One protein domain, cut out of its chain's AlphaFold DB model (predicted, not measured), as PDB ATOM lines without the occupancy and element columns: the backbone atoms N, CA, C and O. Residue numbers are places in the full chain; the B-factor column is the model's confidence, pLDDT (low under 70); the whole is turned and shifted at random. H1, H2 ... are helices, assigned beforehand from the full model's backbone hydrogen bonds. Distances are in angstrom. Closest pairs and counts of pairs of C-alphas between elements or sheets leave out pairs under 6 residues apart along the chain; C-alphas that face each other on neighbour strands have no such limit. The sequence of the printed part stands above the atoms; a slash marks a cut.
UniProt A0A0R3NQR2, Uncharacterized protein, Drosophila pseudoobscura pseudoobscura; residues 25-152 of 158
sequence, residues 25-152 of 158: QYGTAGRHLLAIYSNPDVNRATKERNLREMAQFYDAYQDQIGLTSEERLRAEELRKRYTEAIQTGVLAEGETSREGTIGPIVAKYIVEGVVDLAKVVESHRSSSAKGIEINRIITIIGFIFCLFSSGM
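What this domain is: This is residues 25 to 152 of the 158 residues of an uncharacterized protein of Drosophila pseudoobscura pseudoobscura (UniProt A0A0R3NQR2). A hairpin of two long helices, H4 and H5, has shorter helices packed beside it: H1 and H2 pack on H5, and H3 packs on H1. From this body the last turns of H5 and the whole of H6, residues 125 to 152, stick out as a free arm that makes much of the length, while the loop of residues 89 to 103 lies at the opposite end. The printed part has 128 residues, with six named helices, H1 to H6 in chain order, and no named strand; its class is all helix. The whole is loose, with a radius of gyration of the C-alphas of 19.4 A and spans of 73 by 33 by 25 A.

How they stand to each other: H1, residues 25 to 38, touches H3, residues 51 to 61, at a steep tilt of 41 degrees, opposite ways; their closest C-alphas, of Leu 33 and Met 54, are 6.6 A apart. H1 and H2, residues 44 to 49, form a helical hairpin at a shallow tilt of 29 degrees but only just touch, with 3 pairs of C-alphas within 8 A, the closest those of Tyr 37 and Lys 47 at 6.5 A. H2 and H3 meet only through their link. H4, residues 69 to 88, is close to H3 but not clearly touching, with the C-alphas of Ala 55 and Arg 79 closest at 6.1 A. H5, residues 104 to 129, forms a helical hairpin with H4 at a shallow tilt of 26 degrees, opposite ways; H5 touches H4 with residues 106 to 117 alone, and the closest C-alphas of the two, those of Leu 78 and Ile 110, are 6.0 A apart. Residues 34 to 38 of H1 touch H5 at a steep tilt of 67 degrees, closest at the C-alphas of Tyr 37 and Val 115, 5.0 A apart. H2 touches residues 107 to 111 of H5, about perpendicular at 85 degrees, closest at the C-alphas of Glu 48 and Ala 107, 6.3 A apart. H6, residues 134 to 152, touches no helix. In all six helices every O i to N i+4 pair is within hydrogen-bond range.

Where its parts are: H1 begins at C-alpha 25 (36.177, 54.915, -34.062). H4 is 28.4 A long, H5 36.7 A from C-alpha 104 (18.194, 45.898, -56.818), and H6 27.3 A, ending at C-alpha 152 (69.279, 34.021, -23.684).

The domain as a whole: The C-alphas of Gly 94 and Gly 151, 73.4 A apart, are the two farthest apart. The printed part has no cut. The link H4 to H5 is long, with 15 residues. Residues 25 to 26, 88 to 101 and 124 to 152 have pLDDT under 70.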
ATOM      1  N   GLN A  25      36.887  54.704 -32.803       63.50
ATOM      2  CA  GLN A  25      36.177  54.915 -34.062       63.50
ATOM      3  C   GLN A  25      35.939  53.588 -34.791       63.50
ATOM      4  O   GLN A  25      34.803  53.314 -35.182       63.50
ATOM      5  N   TYR A  26      36.953  52.720 -34.863       67.69
ATOM      6  CA  TYR A  26      36.822  51.340 -35.330       67.69
ATOM      7  C   TYR A  26      35.782  50.567 -34.510       67.69
ATOM      8  O   TYR A  26      34.844  49.981 -35.051       67.69
ATOM      9  N   GLY A  27      35.898  50.613 -33.182       72.81
ATOM     10  CA  GLY A  27      35.019  49.901 -32.265       72.81
ATOM     11  C   GLY A  27      33.583  50.419 -32.283       72.81
ATOM     12  O   GLY A  27      32.646  49.639 -32.100       72.81
ATOM     13  N   THR A  28      33.369  51.714 -32.504       79.00
ATOM     14  CA  THR A  28      32.025  52.306 -32.580       79.00
ATOM     15  C   THR A  28      31.382  52.077 -33.945       79.00
ATOM     16  O   THR A  28      30.262  51.565 -33.989       79.00
ATOM     17  N   ALA A  29      32.092  52.346 -35.045       77.31
ATOM     18  CA  ALA A  29      31.594  52.100 -36.399       77.31
ATOM     19  C   ALA A  29      31.353  50.604 -36.651       77.31
ATOM     20  O   ALA A  29      30.294  50.211 -37.137       77.31
ATOM     21  N   GLY A  30      32.280  49.745 -36.217       82.94
ATOM     22  CA  GLY A  30      32.147  48.297 -36.343       82.94
ATOM     23  C   GLY A  30      30.955  47.744 -35.561       82.94
ATOM     24  O   GLY A  30      30.214  46.912 -36.077       82.94
ATOM     25  N   ARG A  31      30.705  48.234 -34.334       80.50
ATOM     26  CA  ARG A  31      29.507  47.854 -33.558       80.50
ATOM     27  C   ARG A  31      28.215  48.339 -34.210       80.50
ATOM     28  O   ARG A  31      27.243  47.590 -34.220       80.50
ATOM     29  N   HIS A  32      28.208  49.563 -34.733       86.56
ATOM     30  CA  HIS A  32      27.057  50.136 -35.429       86.56
ATOM     31  C   HIS A  32      26.680  49.307 -36.663       86.56
ATOM     32  O   HIS A  32      25.550  48.832 -36.771       86.56
ATOM     33  N   LEU A  33      27.648  49.050 -37.546       87.06
ATOM     34  CA  LEU A  33      27.442  48.260 -38.758       87.06
ATOM     35  C   LEU A  33      27.061  46.815 -38.434       87.06
ATOM     36  O   LEU A  33      26.123  46.280 -39.026       87.06
ATOM     37  N   LEU A  34      27.714  46.196 -37.446       85.12
ATOM     38  CA  LEU A  34      27.350  44.851 -37.009       85.12
ATOM     39  C   LEU A  34      25.892  44.802 -36.531       85.12
ATOM     40  O   LEU A  34      25.160  43.917 -36.958       85.12
ATOM     41  N   ALA A  35      25.439  45.783 -35.744       85.06
ATOM     42  CA  ALA A  35      24.051  45.859 -35.286       85.06
ATOM     43  C   ALA A  35      23.039  46.035 -36.434       85.06
ATOM     44  O   ALA A  35      21.908  45.566 -36.329       85.06
ATOM     45  N   ILE A  36      23.426  46.677 -37.541       88.44
ATOM     46  CA  ILE A  36      22.585  46.800 -38.740       88.44
ATOM     47  C   ILE A  36      22.481  45.461 -39.475       88.44
ATOM     48  O   ILE A  36      21.384  45.056 -39.868       88.44
ATOM     49  N   TYR A  37      23.608  44.777 -39.691       87.19
ATOM     50  CA  TYR A  37      23.655  43.593 -40.552       87.19
ATOM     51  C   TYR A  37      23.325  42.284 -39.829       87.19
ATOM     52  O   TYR A  37      22.747  41.395 -40.457       87.19
ATOM     53  N   SER A  38      23.608  42.162 -38.532       87.00
ATOM     54  CA  SER A  38      23.259  40.962 -37.766       87.00
ATOM     55  C   SER A  38      21.813  40.961 -37.258       87.00
ATOM     56  O   SER A  38      21.237  39.891 -37.059       87.00
ATOM     57  N   ASN A  39      21.180  42.133 -37.131       86.38
ATOM     58  CA  ASN A  39      19.799  42.234 -36.665       86.38
ATOM     59  C   ASN A  39      18.790  41.808 -37.762       86.38
ATOM     60  O   ASN A  39      18.750  42.418 -38.844       86.38
ATOM     61  N   PRO A  40      17.951  40.780 -37.517       87.31
ATOM     62  CA  PRO A  40      16.925  40.351 -38.467       87.31
ATOM     63  C   PRO A  40      15.805  41.386 -38.669       87.31
ATOM     64  O   PRO A  40      15.243  41.434 -39.761       87.31
ATOM     65  N   ASP A  41      15.531  42.246 -37.683       92.31
ATOM     66  CA  ASP A  41      14.450  43.244 -37.727       92.31
ATOM     67  C   ASP A  41      14.793  44.453 -38.610       92.31
ATOM     68  O   ASP A  41      13.917  45.206 -39.045       92.31
ATOM     69  N   VAL A  42      16.078  44.650 -38.920       89.81
ATOM     70  CA  VAL A  42      16.511  45.714 -39.825       89.81
ATOM     71  C   VAL A  42      16.183  45.316 -41.263       89.81
ATOM     72  O   VAL A  42      16.722  44.347 -41.813       89.81
ATOM     73  N   ASN A  43      15.301  46.101 -41.886       91.56
ATOM     74  CA  ASN A  43      14.838  45.854 -43.245       91.56
ATOM     75  C   ASN A  43      15.971  45.947 -44.287       91.56
ATOM     76  O   ASN A  43      16.989  46.622 -44.103       91.56
ATOM     77  N   ARG A  44      15.763  45.278 -45.427       88.06
ATOM     78  CA  ARG A  44      16.739  45.209 -46.526       88.06
ATOM     79  C   ARG A  44      17.130  46.592 -47.050       88.06
ATOM     80  O   ARG A  44      18.314  46.849 -47.206       88.06
ATOM     81  N   ALA A  45      16.168  47.492 -47.248       86.94
ATOM     82  CA  ALA A  45      16.437  48.834 -47.769       86.94
ATOM     83  C   ALA A  45      17.399  49.631 -46.869       86.94
ATOM     84  O   ALA A  45      18.241  50.383 -47.355       86.94
ATOM     85  N   THR A  46      17.314  49.445 -45.551       88.81
ATOM     86  CA  THR A  46      18.239  50.059 -44.590       88.81
ATOM     87  C   THR A  46      19.630  49.445 -44.719       88.81
ATOM     88  O   THR A  46      20.611  50.178 -44.795       88.81
ATOM     89  N   LYS A  47      19.732  48.117 -44.831       87.50
ATOM     90  CA  LYS A  47      21.009  47.418 -45.067       87.50
ATOM     91  C   LYS A  47      21.665  47.833 -46.389       87.50
ATOM     92  O   LYS A  47      22.876  48.013 -46.430       87.50
ATOM     93  N   GLU A  48      20.882  48.042 -47.444       87.75
ATOM     94  CA  GLU A  48      21.370  48.513 -48.749       87.75
ATOM     95  C   GLU A  48      21.928  49.938 -48.674       87.75
ATOM     96  O   GLU A  48      23.025  50.202 -49.165       87.75
ATOM     97  N   ARG A  49      21.221  50.854 -47.997       86.94
ATOM     98  CA  ARG A  49      21.670  52.247 -47.810       86.94
ATOM     99  C   ARG A  49      22.997  52.351 -47.054       86.94
ATOM    100  O   ARG A  49      23.762  53.274 -47.313       86.94
ATOM    101  N   ASN A  50      23.278  51.396 -46.170       88.62
ATOM    102  CA  ASN A  50      24.506  51.354 -45.377       88.62
ATOM    103  C   ASN A  50      25.662  50.592 -46.055       88.62
ATOM    104  O   ASN A  50      26.761  50.557 -45.510       88.62
ATOM    105  N   LEU A  51      25.476  50.044 -47.267       87.06
ATOM    106  CA  LEU A  51      26.545  49.313 -47.970       87.06
ATOM    107  C   LEU A  51      27.786  50.172 -48.226       87.06
ATOM    108  O   LEU A  51      28.901  49.663 -48.220       87.06
ATOM    109  N   ARG A  52      27.593  51.480 -48.426       87.88
ATOM    110  CA  ARG A  52      28.700  52.431 -48.587       87.88
ATOM    111  C   ARG A  52      29.544  52.539 -47.330       87.88
ATOM    112  O   ARG A  52      30.763  52.452 -47.419       87.88
ATOM    113  N   GLU A  53      28.892  52.715 -46.188       87.44
ATOM    114  CA  GLU A  53      29.562  52.797 -44.892       87.44
ATOM    115  C   GLU A  53      30.268  51.473 -44.573       87.44
ATOM    116  O   GLU A  53      31.416  51.481 -44.143       87.44
ATOM    117  N   MET A  54      29.644  50.335 -44.896       87.81
ATOM    118  CA  MET A  54      30.257  49.017 -44.728       87.81
ATOM    119  C   MET A  54      31.510  48.826 -45.589       87.81
ATOM    120  O   MET A  54      32.527  48.342 -45.098       87.81
ATOM    121  N   ALA A  55      31.459  49.217 -46.865       86.62
ATOM    122  CA  ALA A  55      32.611  49.125 -47.758       86.62
ATOM    123  C   ALA A  55      33.761  50.030 -47.291       86.62
ATOM    124  O   ALA A  55      34.904  49.590 -47.254       86.62
ATOM    125  N   GLN A  56      33.454  51.261 -46.866       87.94
ATOM    126  CA  GLN A  56      34.447  52.191 -46.320       87.94
ATOM    127  C   GLN A  56      35.073  51.672 -45.025       87.94
ATOM    128  O   GLN A  56      36.286  51.760 -44.852       87.94
ATOM    129  N   PHE A  57      34.259  51.109 -44.132       86.81
ATOM    130  CA  PHE A  57      34.741  50.480 -42.909       86.81
ATOM    131  C   PHE A  57      35.673  49.308 -43.222       86.81
ATOM    132  O   PHE A  57      36.753  49.206 -42.645       86.81
ATOM    133  N   TYR A  58      35.287  48.443 -44.159       84.56
ATOM    134  CA  TYR A  58      36.136  47.336 -44.577       84.56
ATOM    135  C   TYR A  58      37.460  47.834 -45.167       84.56
ATOM    136  O   TYR A  58      38.515  47.403 -44.719       84.56
ATOM    137  N   ASP A  59      37.429  48.790 -46.096       86.81
ATOM    138  CA  ASP A  59      38.643  49.318 -46.728       86.81
ATOM    139  C   ASP A  59      39.605  49.938 -45.697       86.81
ATOM    140  O   ASP A  59      40.814  49.719 -45.782       86.81
ATOM    141  N   ALA A  60      39.068  50.656 -44.702       83.94
ATOM    142  CA  ALA A  60      39.845  51.316 -43.653       83.94
ATOM    143  C   ALA A  60      40.420  50.349 -42.606       83.94
ATOM    144  O   ALA A  60      41.493  50.606 -42.060       83.94
ATOM    145  N   TYR A  61      39.720  49.250 -42.315       81.19
ATOM    146  CA  TYR A  61      40.031  48.409 -41.160       81.19
ATOM    147  C   TYR A  61      40.247  46.926 -41.485       81.19
ATOM    148  O   TYR A  61      40.403  46.137 -40.560       81.19
ATOM    149  N   GLN A  62      40.310  46.518 -42.757       79.62
ATOM    150  CA  GLN A  62      40.468  45.113 -43.183       79.62
ATOM    151  C   GLN A  62      41.593  44.345 -42.473       79.62
ATOM    152  O   GLN A  62      41.421  43.164 -42.184       79.62
ATOM    153  N   ASP A  63      42.709  45.003 -42.148       77.44
ATOM    154  CA  ASP A  63      43.847  44.386 -41.449       77.44
ATOM    155  C   ASP A  63      43.619  44.225 -39.936       77.44
ATOM    156  O   ASP A  63      44.298  43.441 -39.274       77.44
ATOM    157  N   GLN A  64      42.661  44.969 -39.379       74.31
ATOM    158  CA  GLN A  64      42.286  44.961 -37.962       74.31
ATOM    159  C   GLN A  64      41.061  44.078 -37.691       74.31
ATOM    160  O   GLN A  64      40.823  43.657 -36.552       74.31
ATOM    161  N   ILE A  65      40.267  43.782 -38.724       72.19
ATOM    162  CA  ILE A  65      39.177  42.817 -38.635       72.19
ATOM    163  C   ILE A  65      39.828  41.434 -38.604       72.19
ATOM    164  O   ILE A  65      40.410  40.989 -39.588       72.19
ATOM    165  N   GLY A  66      39.742  40.748 -37.461       72.88
ATOM    166  CA  GLY A  66      40.283  39.399 -37.258       72.88
ATOM    167  C   GLY A  66      39.529  38.315 -38.039       72.88
ATOM    168  O   GLY A  66      39.010  37.381 -37.432       72.88
ATOM    169  N   LEU A  67      39.432  38.466 -39.361       75.94
ATOM    170  CA  LEU A  67      38.851  37.500 -40.284       75.94
ATOM    171  C   LEU A  67      39.837  36.360 -40.536       75.94
ATOM    172  O   LEU A  67      41.041  36.563 -40.702       75.94
ATOM    173  N   THR A  68      39.307  35.150 -40.636       81.38
ATOM    174  CA  THR A  68      40.017  34.010 -41.217       81.38
ATOM    175  C   THR A  68      40.308  34.259 -42.700       81.38
ATOM    176  O   THR A  68      39.678  35.096 -43.350       81.38
ATOM    177  N   SER A  69      41.234  33.494 -43.280       82.31
ATOM    178  CA  SER A  69      41.572  33.612 -44.705       82.31
ATOM    179  C   SER A  69      40.356  33.438 -45.627       82.31
ATOM    180  O   SER A  69      40.241  34.148 -46.623       82.31
ATOM    181  N   GLU A  70      39.430  32.532 -45.289       81.31
ATOM    182  CA  GLU A  70      38.214  32.295 -46.081       81.31
ATOM    183  C   GLU A  70      37.199  33.438 -45.968       81.31
ATOM    184  O   GLU A  70      36.574  33.832 -46.953       81.31
ATOM    185  N   GLU A  71      37.023  33.983 -44.766       80.06
ATOM    186  CA  GLU A  71      36.153  35.136 -44.526       80.06
ATOM    187  C   GLU A  71      36.685  36.385 -45.211       80.06
ATOM    188  O   GLU A  71      35.912  37.139 -45.800       80.06
ATOM    189  N   ARG A  72      38.008  36.580 -45.177       83.50
ATOM    190  CA  ARG A  72      38.652  37.709 -45.839       83.50
ATOM    191  C   ARG A  72      38.470  37.638 -47.349       83.50
ATOM    192  O   ARG A  72      38.045  38.622 -47.938       83.50
ATOM    193  N   LEU A  73      38.664  36.464 -47.947       88.81
ATOM    194  CA  LEU A  73      38.443  36.263 -49.380       88.81
ATOM    195  C   LEU A  73      36.988  36.549 -49.786       88.81
ATOM    196  O   LEU A  73      36.743  37.221 -50.788       88.81
ATOM    197  N   ARG A  74      36.013  36.111 -48.978       85.38
ATOM    198  CA  ARG A  74      34.598  36.449 -49.205       85.38
ATOM    199  C   ARG A  74      34.311  37.943 -49.050       85.38
ATOM    200  O   ARG A  74      33.549  38.498 -49.839       85.38
ATOM    201  N   ALA A  75      34.907  38.603 -48.061       86.25
ATOM    202  CA  ALA A  75      34.743  40.039 -47.856       86.25
ATOM    203  C   ALA A  75      35.320  40.856 -49.027       86.25
ATOM    204  O   ALA A  75      34.647  41.754 -49.537       86.25
ATOM    205  N   GLU A  76      36.511  40.492 -49.514       91.31
ATOM    206  CA  GLU A  76      37.143  41.100 -50.692       91.31
ATOM    207  C   GLU A  76      36.275  40.936 -51.945       91.31
ATOM    208  O   GLU A  76      36.088  41.890 -52.708       91.31
ATOM    209  N   GLU A  77      35.696  39.749 -52.146       91.38
ATOM    210  CA  GLU A  77      34.793  39.485 -53.264       91.38
ATOM    211  C   GLU A  77      33.551  40.386 -53.215       91.38
ATOM    212  O   GLU A  77      33.196  41.017 -54.216       91.38
ATOM    213  N   LEU A  78      32.903  40.494 -52.052       89.44
ATOM    214  CA  LEU A  78      31.728  41.351 -51.865       89.44
ATOM    215  C   LEU A  78      32.067  42.832 -52.084       89.44
ATOM    216  O   LEU A  78      31.324  43.539 -52.770       89.44
ATOM    217  N   ARG A  79      33.216  43.289 -51.573       91.00
ATOM    218  CA  ARG A  79      33.728  44.656 -51.757       91.00
ATOM    219  C   ARG A  79      34.019  44.961 -53.227       91.00
ATOM    220  O   ARG A  79      33.677  46.039 -53.726       91.00
ATOM    221  N   LYS A  80      34.607  44.003 -53.950       90.00
ATOM    222  CA  LYS A  80      34.850  44.100 -55.394       90.00
ATOM    223  C   LYS A  80      33.538  44.223 -56.168       90.00
ATOM    224  O   LYS A  80      33.379  45.197 -56.900       90.00
ATOM    225  N   ARG A  81      32.576  43.327 -55.926       85.88
ATOM    226  CA  ARG A  81      31.246  43.360 -56.561       85.88
ATOM    227  C   ARG A  81      30.500  44.666 -56.280       85.88
ATOM    228  O   ARG A  81      29.885  45.224 -57.182       85.88
ATOM    229  N   TYR A  82      30.582  45.183 -55.053       85.44
ATOM    230  CA  TYR A  82      30.008  46.481 -54.689       85.44
ATOM    231  C   TYR A  82      30.600  47.633 -55.507       85.44
ATOM    232  O   TYR A  82      29.869  48.475 -56.026       85.44
ATOM    233  N   THR A  83      31.922  47.651 -55.674       86.50
ATOM    234  CA  THR A  83      32.592  48.701 -56.455       86.50
ATOM    235  C   THR A  83      32.292  48.594 -57.938       86.50
ATOM    236  O   THR A  83      31.999  49.607 -58.562       86.50
ATOM    237  N   GLU A  84      32.304  47.383 -58.490       86.06
ATOM    238  CA  GLU A  84      31.914  47.141 -59.881       86.06
ATOM    239  C   GLU A  84      30.473  47.600 -60.130       86.06
ATOM    240  O   GLU A  84      30.203  48.273 -61.122       86.06
ATOM    241  N   ALA A  85      29.553  47.324 -59.201       79.19
ATOM    242  CA  ALA A  85      28.161  47.755 -59.302       79.19
ATOM    243  C   ALA A  85      28.013  49.287 -59.287       79.19
ATOM    244  O   ALA A  85      27.204  49.838 -60.030       79.19
ATOM    245  N   ILE A  86      28.812  49.985 -58.476       78.94
ATOM    246  CA  ILE A  86      28.827  51.456 -58.424       78.94
ATOM    247  C   ILE A  86      29.431  52.069 -59.683       78.94
ATOM    248  O   ILE A  86      28.907  53.064 -60.177       78.94
ATOM    249  N   GLN A  87      30.524  51.493 -60.183       76.44
ATOM    250  CA  GLN A  87      31.251  51.998 -61.348       76.44
ATOM    251  C   GLN A  87      30.493  51.768 -62.650       76.44
ATOM    252  O   GLN A  87      30.521  52.607 -63.542       76.44
ATOM    253  N   THR A  88      29.831  50.622 -62.771       68.69
ATOM    254  CA  THR A  88      29.086  50.291 -63.984       68.69
ATOM    255  C   THR A  88      27.717  50.966 -63.999       68.69
ATOM    256  O   THR A  88      27.194  51.233 -65.073       68.69
ATOM    257  N   GLY A  89      27.109  51.261 -62.840       59.38
ATOM    258  CA  GLY A  89      25.727  51.757 -62.772       59.38
ATOM    259  C   GLY A  89      24.704  50.781 -63.377       59.38
ATOM    260  O   GLY A  89      23.536  51.134 -63.557       59.38
ATOM    261  N   VAL A  90      25.136  49.556 -63.709       51.06
ATOM    262  CA  VAL A  90      24.367  48.560 -64.449       51.06
ATOM    263  C   VAL A  90      23.608  47.700 -63.448       51.06
ATOM    264  O   VAL A  90      24.172  46.847 -62.767       51.06
ATOM    265  N   LEU A  91      22.316  48.004 -63.325       47.97
ATOM    266  CA  LEU A  91      21.170  47.086 -63.462       47.97
ATOM    267  C   LEU A  91      19.888  47.779 -62.947       47.97
ATOM    268  O   LEU A  91      19.106  47.191 -62.204       47.97
ATOM    269  N   ALA A  92      19.676  49.049 -63.302       44.69
ATOM    270  CA  ALA A  92      18.332  49.613 -63.319       44.69
ATOM    271  C   ALA A  92      17.803  49.404 -64.740       44.69
ATOM    272  O   ALA A  92      18.333  49.980 -65.691       44.69
ATOM    273  N   GLU A  93      16.829  48.513 -64.908       48.34
ATOM    274  CA  GLU A  93      16.068  48.437 -66.150       48.34
ATOM    275  C   GLU A  93      15.486  49.827 -66.451       48.34
ATOM    276  O   GLU A  93      14.653  50.341 -65.713       48.34
ATOM    277  N   GLY A  94      15.954  50.448 -67.532       48.72
ATOM    278  CA  GLY A  94      15.229  51.496 -68.253       48.72
ATOM    279  C   GLY A  94      15.223  52.922 -67.695       48.72
ATOM    280  O   GLY A  94      14.950  53.828 -68.476       48.72
ATOM    281  N   GLU A  95      15.552  53.180 -66.429       49.22
ATOM    282  CA  GLU A  95      15.567  54.550 -65.889       49.22
ATOM    283  C   GLU A  95      16.979  55.039 -65.582       49.22
ATOM    284  O   GLU A  95      17.810  54.312 -65.044       49.22
ATOM    285  N   THR A  96      17.237  56.292 -65.967       45.69
ATOM    286  CA  THR A  96      18.502  57.024 -65.856       45.69
ATOM    287  C   THR A  96      19.229  56.711 -64.548       45.69
ATOM    288  O   THR A  96      18.934  57.300 -63.504       45.69
ATOM    289  N   SER A  97      20.168  55.764 -64.604       48.66
ATOM    290  CA  SER A  97      20.954  55.352 -63.448       48.66
ATOM    291  C   SER A  97      21.791  56.545 -63.011       48.66
ATOM    292  O   SER A  97      22.715  56.975 -63.701       48.66
ATOM    293  N   ARG A  98      21.408  57.148 -61.885       52.09
ATOM    294  CA  ARG A  98      22.211  58.168 -61.224       52.09
ATOM    295  C   ARG A  98      23.526  57.496 -60.839       52.09
ATOM    296  O   ARG A  98      23.498  56.520 -60.087       52.09
ATOM    297  N   GLU A  99      24.634  58.007 -61.366       50.69
ATOM    298  CA  GLU A  99      25.996  57.541 -61.089       50.69
ATOM    299  C   GLU A  99      26.157  57.209 -59.592       50.69
ATOM    300  O   GLU A  99      25.873  58.037 -58.720       50.69
ATOM    301  N   GLY A 100      26.513  55.957 -59.287       57.84
ATOM    302  CA  GLY A 100      26.608  55.450 -57.916       57.84
ATOM    303  C   GLY A 100      25.354  54.789 -57.326       57.84
ATOM    304  O   GLY A 100      25.320  54.568 -56.112       57.84
ATOM    305  N   THR A 101      24.358  54.440 -58.147       64.38
ATOM    306  CA  THR A 101      23.211  53.601 -57.751       64.38
ATOM    307  C   THR A 101      23.422  52.156 -58.203       64.38
ATOM    308  O   THR A 101      23.624  51.895 -59.386       64.38
ATOM    309  N   ILE A 102      23.370  51.206 -57.267       74.62
ATOM    310  CA  ILE A 102      23.466  49.770 -57.562       74.62
ATOM    311  C   ILE A 102      22.079  49.189 -57.869       74.62
ATOM    312  O   ILE A 102      21.098  49.544 -57.216       74.62
ATOM    313  N   GLY A 103      21.983  48.286 -58.849       76.31
ATOM    314  CA  GLY A 103      20.717  47.634 -59.201       76.31
ATOM    315  C   GLY A 103      20.169  46.748 -58.067       76.31
ATOM    316  O   GLY A 103      20.957  46.163 -57.316       76.31
ATOM    317  N   PRO A 104      18.836  46.576 -57.952       76.69
ATOM    318  CA  PRO A 104      18.194  45.898 -56.818       76.69
ATOM    319  C   PRO A 104      18.603  44.426 -56.677       76.69
ATOM    320  O   PRO A 104      18.714  43.910 -55.566       76.69
ATOM    321  N   ILE A 105      18.879  43.743 -57.793       80.75
ATOM    322  CA  ILE A 105      19.347  42.350 -57.786       80.75
ATOM    323  C   ILE A 105      20.745  42.266 -57.162       80.75
ATOM    324  O   ILE A 105      20.977  41.473 -56.253       80.75
ATOM    325  N   VAL A 106      21.669  43.115 -57.615       82.75
ATOM    326  CA  VAL A 106      23.059  43.128 -57.136       82.75
ATOM    327  C   VAL A 106      23.124  43.577 -55.679       82.75
ATOM    328  O   VAL A 106      23.808  42.946 -54.875       82.75
ATOM    329  N   ALA A 107      22.349  44.603 -55.318       82.44
ATOM    330  CA  ALA A 107      22.201  45.060 -53.941       82.44
ATOM    331  C   ALA A 107      21.744  43.924 -53.021       82.44
ATOM    332  O   ALA A 107      22.343  43.698 -51.968       82.44
ATOM    333  N   LYS A 108      20.748  43.142 -53.459       85.88
ATOM    334  CA  LYS A 108      20.258  41.979 -52.721       85.88
ATOM    335  C   LYS A 108      21.354  40.950 -52.449       85.88
ATOM    336  O   LYS A 108      21.484  40.536 -51.298       85.88
ATOM    337  N   TYR A 109      22.135  40.575 -53.462       86.94
ATOM    338  CA  TYR A 109      23.229  39.613 -53.300       86.94
ATOM    339  C   TYR A 109      24.314  40.118 -52.345       86.94
ATOM    340  O   TYR A 109      24.766  39.369 -51.481       86.94
ATOM    341  N   ILE A 110      24.715  41.386 -52.475       86.38
ATOM    342  CA  ILE A 110      25.749  41.968 -51.611       86.38
ATOM    343  C   ILE A 110      25.253  42.016 -50.163       86.38
ATOM    344  O   ILE A 110      25.972  41.592 -49.264       86.38
ATOM    345  N   VAL A 111      24.017  42.471 -49.926       87.88
ATOM    346  CA  VAL A 111      23.443  42.516 -48.574       87.88
ATOM    347  C   VAL A 111      23.376  41.131 -47.948       87.88
ATOM    348  O   VAL A 111      23.747  40.989 -46.789       87.88
ATOM    349  N   GLU A 112      22.929  40.114 -48.684       90.00
ATOM    350  CA  GLU A 112      22.864  38.745 -48.160       90.00
ATOM    351  C   GLU A 112      24.255  38.222 -47.780       90.00
ATOM    352  O   GLU A 112      24.433  37.733 -46.666       90.00
ATOM    353  N   GLY A 113      25.265  38.444 -48.628       85.25
ATOM    354  CA  GLY A 113      26.645  38.075 -48.312       85.25
ATOM    355  C   GLY A 113      27.214  38.808 -47.092       85.25
ATOM    356  O   GLY A 113      27.870  38.193 -46.250       85.25
ATOM    357  N   VAL A 114      26.936  40.110 -46.954       87.12
ATOM    358  CA  VAL A 114      27.372  40.906 -45.793       87.12
ATOM    359  C   VAL A 114      26.673  40.447 -44.509       87.12
ATOM    360  O   VAL A 114      27.317  40.357 -43.466       87.12
ATOM    361  N   VAL A 115      25.378  40.123 -44.568       88.75
ATOM    362  CA  VAL A 115      24.616  39.586 -43.427       88.75
ATOM    363  C   VAL A 115      25.193  38.250 -42.963       88.75
ATOM    364  O   VAL A 115      25.354  38.038 -41.760       88.75
ATOM    365  N   ASP A 116      25.520  37.353 -43.891       87.12
ATOM    366  CA  ASP A 116      26.101  36.056 -43.544       87.12
ATOM    367  C   ASP A 116      27.480  36.217 -42.899       87.12
ATOM    368  O   ASP A 116      27.744  35.620 -41.854       87.12
ATOM    369  N   LEU A 117      28.325  37.093 -43.449       82.25
ATOM    370  CA  LEU A 117      29.626  37.402 -42.861       82.25
ATOM    371  C   LEU A 117      29.483  38.019 -41.459       82.25
ATOM    372  O   LEU A 117      30.183  37.615 -40.531       82.25
ATOM    373  N   ALA A 118      28.537  38.943 -41.273       84.06
ATOM    374  CA  ALA A 118      28.254  39.571 -39.983       84.06
ATOM    375  C   ALA A 118      27.845  38.545 -38.912       84.06
ATOM    376  O   ALA A 118      28.348  38.591 -37.788       84.06
ATOM    377  N   LYS A 119      26.988  37.578 -39.261       82.94
ATOM    378  CA  LYS A 119      26.586  36.491 -38.351       82.94
ATOM    379  C   LYS A 119      27.755  35.592 -37.965       82.94
ATOM    380  O   LYS A 119      27.846  35.168 -36.815       82.94
ATOM    381  N   VAL A 120      28.643  35.288 -38.911       80.12
ATOM    382  CA  VAL A 120      29.839  34.481 -38.636       80.12
ATOM    383  C   VAL A 120      30.771  35.221 -37.672       80.12
ATOM    384  O   VAL A 120      31.180  34.651 -36.661       80.12
ATOM    385  N   VAL A 121      31.016  36.512 -37.907       75.94
ATOM    386  CA  VAL A 121      31.818  37.361 -37.011       75.94
ATOM    387  C   VAL A 121      31.191  37.454 -35.613       75.94
ATOM    388  O   VAL A 121      31.895  37.362 -34.604       75.94
ATOM    389  N   GLU A 122      29.867  37.582 -35.518       73.50
ATOM    390  CA  GLU A 122      29.155  37.572 -34.237       73.50
ATOM    391  C   GLU A 122      29.258  36.215 -33.522       73.50
ATOM    392  O   GLU A 122      29.488  36.171 -32.311       73.50
ATOM    393  N   SER A 123      29.170  35.108 -34.262       75.19
ATOM    394  CA  SER A 123      29.376  33.755 -33.735       75.19
ATOM    395  C   SER A 123      30.793  33.576 -33.184       75.19
ATOM    396  O   SER A 123      30.960  33.105 -32.057       75.19
ATOM    397  N   HIS A 124      31.817  34.038 -33.908       66.81
ATOM    398  CA  HIS A 124      33.200  34.050 -33.428       66.81
ATOM    399  C   HIS A 124      33.351  34.878 -32.155       66.81
ATOM    400  O   HIS A 124      33.975  34.422 -31.199       66.81
ATOM    401  N   ARG A 125      32.721  36.056 -32.087       63.81
ATOM    402  CA  ARG A 125      32.744  36.909 -30.893       63.81
ATOM    403  C   ARG A 125      32.043  36.259 -29.698       63.81
ATOM    404  O   ARG A 125      32.578  36.288 -28.595       63.81
ATOM    405  N   SER A 126      30.871  35.663 -29.905       62.44
ATOM    406  CA  SER A 126      30.085  34.994 -28.860       62.44
ATOM    407  C   SER A 126      30.759  33.707 -28.363       62.44
ATOM    408  O   SER A 126      30.784  33.429 -27.162       62.44
ATOM    409  N   SER A 127      31.392  32.956 -29.270       55.78
ATOM    410  CA  SER A 127      32.195  31.768 -28.955       55.78
ATOM    411  C   SER A 127      33.507  32.134 -28.242       55.78
ATOM    412  O   SER A 127      33.860  31.525 -27.235       55.78
ATOM    413  N   SER A 128      34.182  33.203 -28.678       47.16
ATOM    414  CA  SER A 128      35.388  33.746 -28.036       47.16
ATOM    415  C   SER A 128      35.100  34.354 -26.656       47.16
ATOM    416  O   SER A 128      35.898  34.188 -25.739       47.16
ATOM    417  N   ALA A 129      33.921  34.953 -26.445       44.47
ATOM    418  CA  ALA A 129      33.469  35.417 -25.130       44.47
ATOM    419  C   ALA A 129      33.166  34.264 -24.149       44.47
ATOM    420  O   ALA A 129      33.244  34.452 -22.937       44.47
ATOM    421  N   LYS A 130      32.887  33.052 -24.652       43.25
ATOM    422  CA  LYS A 130      32.893  31.811 -23.850       43.25
ATOM    423  C   LYS A 130      34.307  31.222 -23.674       43.25
ATOM    424  O   LYS A 130      34.491  30.279 -22.909       43.25
ATOM    425  N   GLY A 131      35.313  31.799 -24.333       40.84
ATOM    426  CA  GLY A 131      36.711  31.371 -24.394       40.84
ATOM    427  C   GLY A 131      37.586  31.853 -23.236       40.84
ATOM    428  O   GLY A 131      38.636  32.455 -23.456       40.84
ATOM    429  N   ILE A 132      37.232  31.492 -21.999       40.75
ATOM    430  CA  ILE A 132      38.175  31.519 -20.859       40.75
ATOM    431  C   ILE A 132      39.427  30.644 -21.143       40.75
ATOM    432  O   ILE A 132      40.476  30.832 -20.528       40.75
ATOM    433  N   GLU A 133      39.375  29.736 -22.126       44.16
ATOM    434  CA  GLU A 133      40.489  28.851 -22.502       44.16
ATOM    435  C   GLU A 133      41.536  29.449 -23.459       44.16
ATOM    436  O   GLU A 133      42.721  29.145 -23.306       44.16
ATOM    437  N   ILE A 134      41.178  30.345 -24.389       47.47
ATOM    438  CA  ILE A 134      42.161  30.923 -25.336       47.47
ATOM    439  C   ILE A 134      43.133  31.867 -24.604       47.47
ATOM    440  O   ILE A 134      44.327  31.913 -24.912       47.47
ATOM    441  N   ASN A 135      42.657  32.530 -23.546       45.66
ATOM    442  CA  ASN A 135      43.486  33.380 -22.693       45.66
ATOM    443  C   ASN A 135      44.581  32.586 -21.947       45.66
ATOM    444  O   ASN A 135      45.669  33.109 -21.703       45.66
ATOM    445  N   ARG A 136      44.361  31.295 -21.635       51.34
ATOM    446  CA  ARG A 136      45.397  30.449 -21.011       51.34
ATOM    447  C   ARG A 136      46.518  30.107 -21.990       51.34
ATOM    448  O   ARG A 136      47.678  30.179 -21.602       51.34
ATOM    449  N   ILE A 137      46.199  29.797 -23.247       48.19
ATOM    450  CA  ILE A 137      47.207  29.426 -24.255       48.19
ATOM    451  C   ILE A 137      48.097  30.629 -24.599       48.19
ATOM    452  O   ILE A 137      49.320  30.500 -24.600       48.19
ATOM    453  N   ILE A 138      47.512  31.816 -24.788       53.34
ATOM    454  CA  ILE A 138      48.270  33.048 -25.073       53.34
ATOM    455  C   ILE A 138      49.129  33.465 -23.864       53.34
ATOM    456  O   ILE A 138      50.291  33.836 -24.034       53.34
ATOM    457  N   THR A 139      48.617  33.314 -22.635       54.03
ATOM    458  CA  THR A 139      49.391  33.584 -21.407       54.03
ATOM    459  C   THR A 139      50.558  32.604 -21.234       54.03
ATOM    460  O   THR A 139      51.657  33.017 -20.866       54.03
ATOM    461  N   ILE A 140      50.365  31.315 -21.537       60.22
ATOM    462  CA  ILE A 140      51.425  30.296 -21.451       60.22
ATOM    463  C   ILE A 140      52.512  30.547 -22.505       60.22
ATOM    464  O   ILE A 140      53.697  30.499 -22.173       60.22
ATOM    465  N   ILE A 141      52.139  30.884 -23.746       56.72
ATOM    466  CA  ILE A 141      53.100  31.218 -24.811       56.72
ATOM    467  C   ILE A 141      53.912  32.467 -24.435       56.72
ATOM    468  O   ILE A 141      55.138  32.460 -24.557       56.72
ATOM    469  N   GLY A 142      53.258  33.504 -23.902       51.03
ATOM    470  CA  GLY A 142      53.934  34.710 -23.414       51.03
ATOM    471  C   GLY A 142      54.903  34.429 -22.261       51.03
ATOM    472  O   GLY A 142      56.017  34.949 -22.247       51.03
ATOM    473  N   PHE A 143      54.533  33.548 -21.327       62.53
ATOM    474  CA  PHE A 143      55.399  33.167 -20.209       62.53
ATOM    475  C   PHE A 143      56.627  32.367 -20.670       62.53
ATOM    476  O   PHE A 143      57.741  32.635 -20.222       62.53
ATOM    477  N   ILE A 144      56.457  31.437 -21.618       64.56
ATOM    478  CA  ILE A 144      57.566  30.668 -22.207       64.56
ATOM    479  C   ILE A 144      58.525  31.595 -22.964       64.56
ATOM    480  O   ILE A 144      59.738  31.481 -22.798       64.56
ATOM    481  N   PHE A 145      58.009  32.558 -23.732       58.56
ATOM    482  CA  PHE A 145      58.836  33.536 -24.443       58.56
ATOM    483  C   PHE A 145      59.614  34.453 -23.481       58.56
ATOM    484  O   PHE A 145      60.794  34.743 -23.702       58.56
ATOM    485  N   CYS A 146      59.001  34.851 -22.362       53.16
ATOM    486  CA  CYS A 146      59.664  35.597 -21.287       53.16
ATOM    487  C   CYS A 146      60.773  34.786 -20.594       53.16
ATOM    488  O   CYS A 146      61.837  35.326 -20.289       53.16
ATOM    489  N   LEU A 147      60.576  33.481 -20.384       57.12
ATOM    490  CA  LEU A 147      61.622  32.603 -19.848       57.12
ATOM    491  C   LEU A 147      62.761  32.389 -20.854       57.12
ATOM    492  O   LEU A 147      63.928  32.405 -20.466       57.12
ATOM    493  N   PHE A 148      62.443  32.258 -22.145       53.44
ATOM    494  CA  PHE A 148      63.435  32.070 -23.207       53.44
ATOM    495  C   PHE A 148      64.303  33.318 -23.413       53.44
ATOM    496  O   PHE A 148      65.525  33.228 -23.528       53.44
ATOM    497  N   SER A 149      63.689  34.502 -23.376       52.56
ATOM    498  CA  SER A 149      64.406  35.781 -23.424       52.56
ATOM    499  C   SER A 149      65.244  36.017 -22.165       52.56
ATOM    500  O   SER A 149      66.396  36.432 -22.277       52.56
ATOM    501  N   SER A 150      64.744  35.644 -20.983       53.06
ATOM    502  CA  SER A 150      65.520  35.699 -19.734       53.06
ATOM    503  C   SER A 150      66.700  34.711 -19.722       53.06
ATOM    504  O   SER A 150      67.753  35.014 -19.161       53.06
ATOM    505  N   GLY A 151      66.558  33.550 -20.373       52.00
ATOM    506  CA  GLY A 151      67.618  32.549 -20.532       52.00
ATOM    507  C   GLY A 151      68.698  32.954 -21.540       52.00
ATOM    508  O   GLY A 151      69.885  32.802 -21.259       52.00
ATOM    509  N   MET A 152      68.317  33.543 -22.679       47.72
ATOM    510  CA  MET A 152      69.279  34.021 -23.684       47.72
ATOM    511  C   MET A 152      70.023  35.291 -23.258       47.72
ATOM    512  O   MET A 152      71.207  35.427 -23.565       47.72
TER     513      MET A 152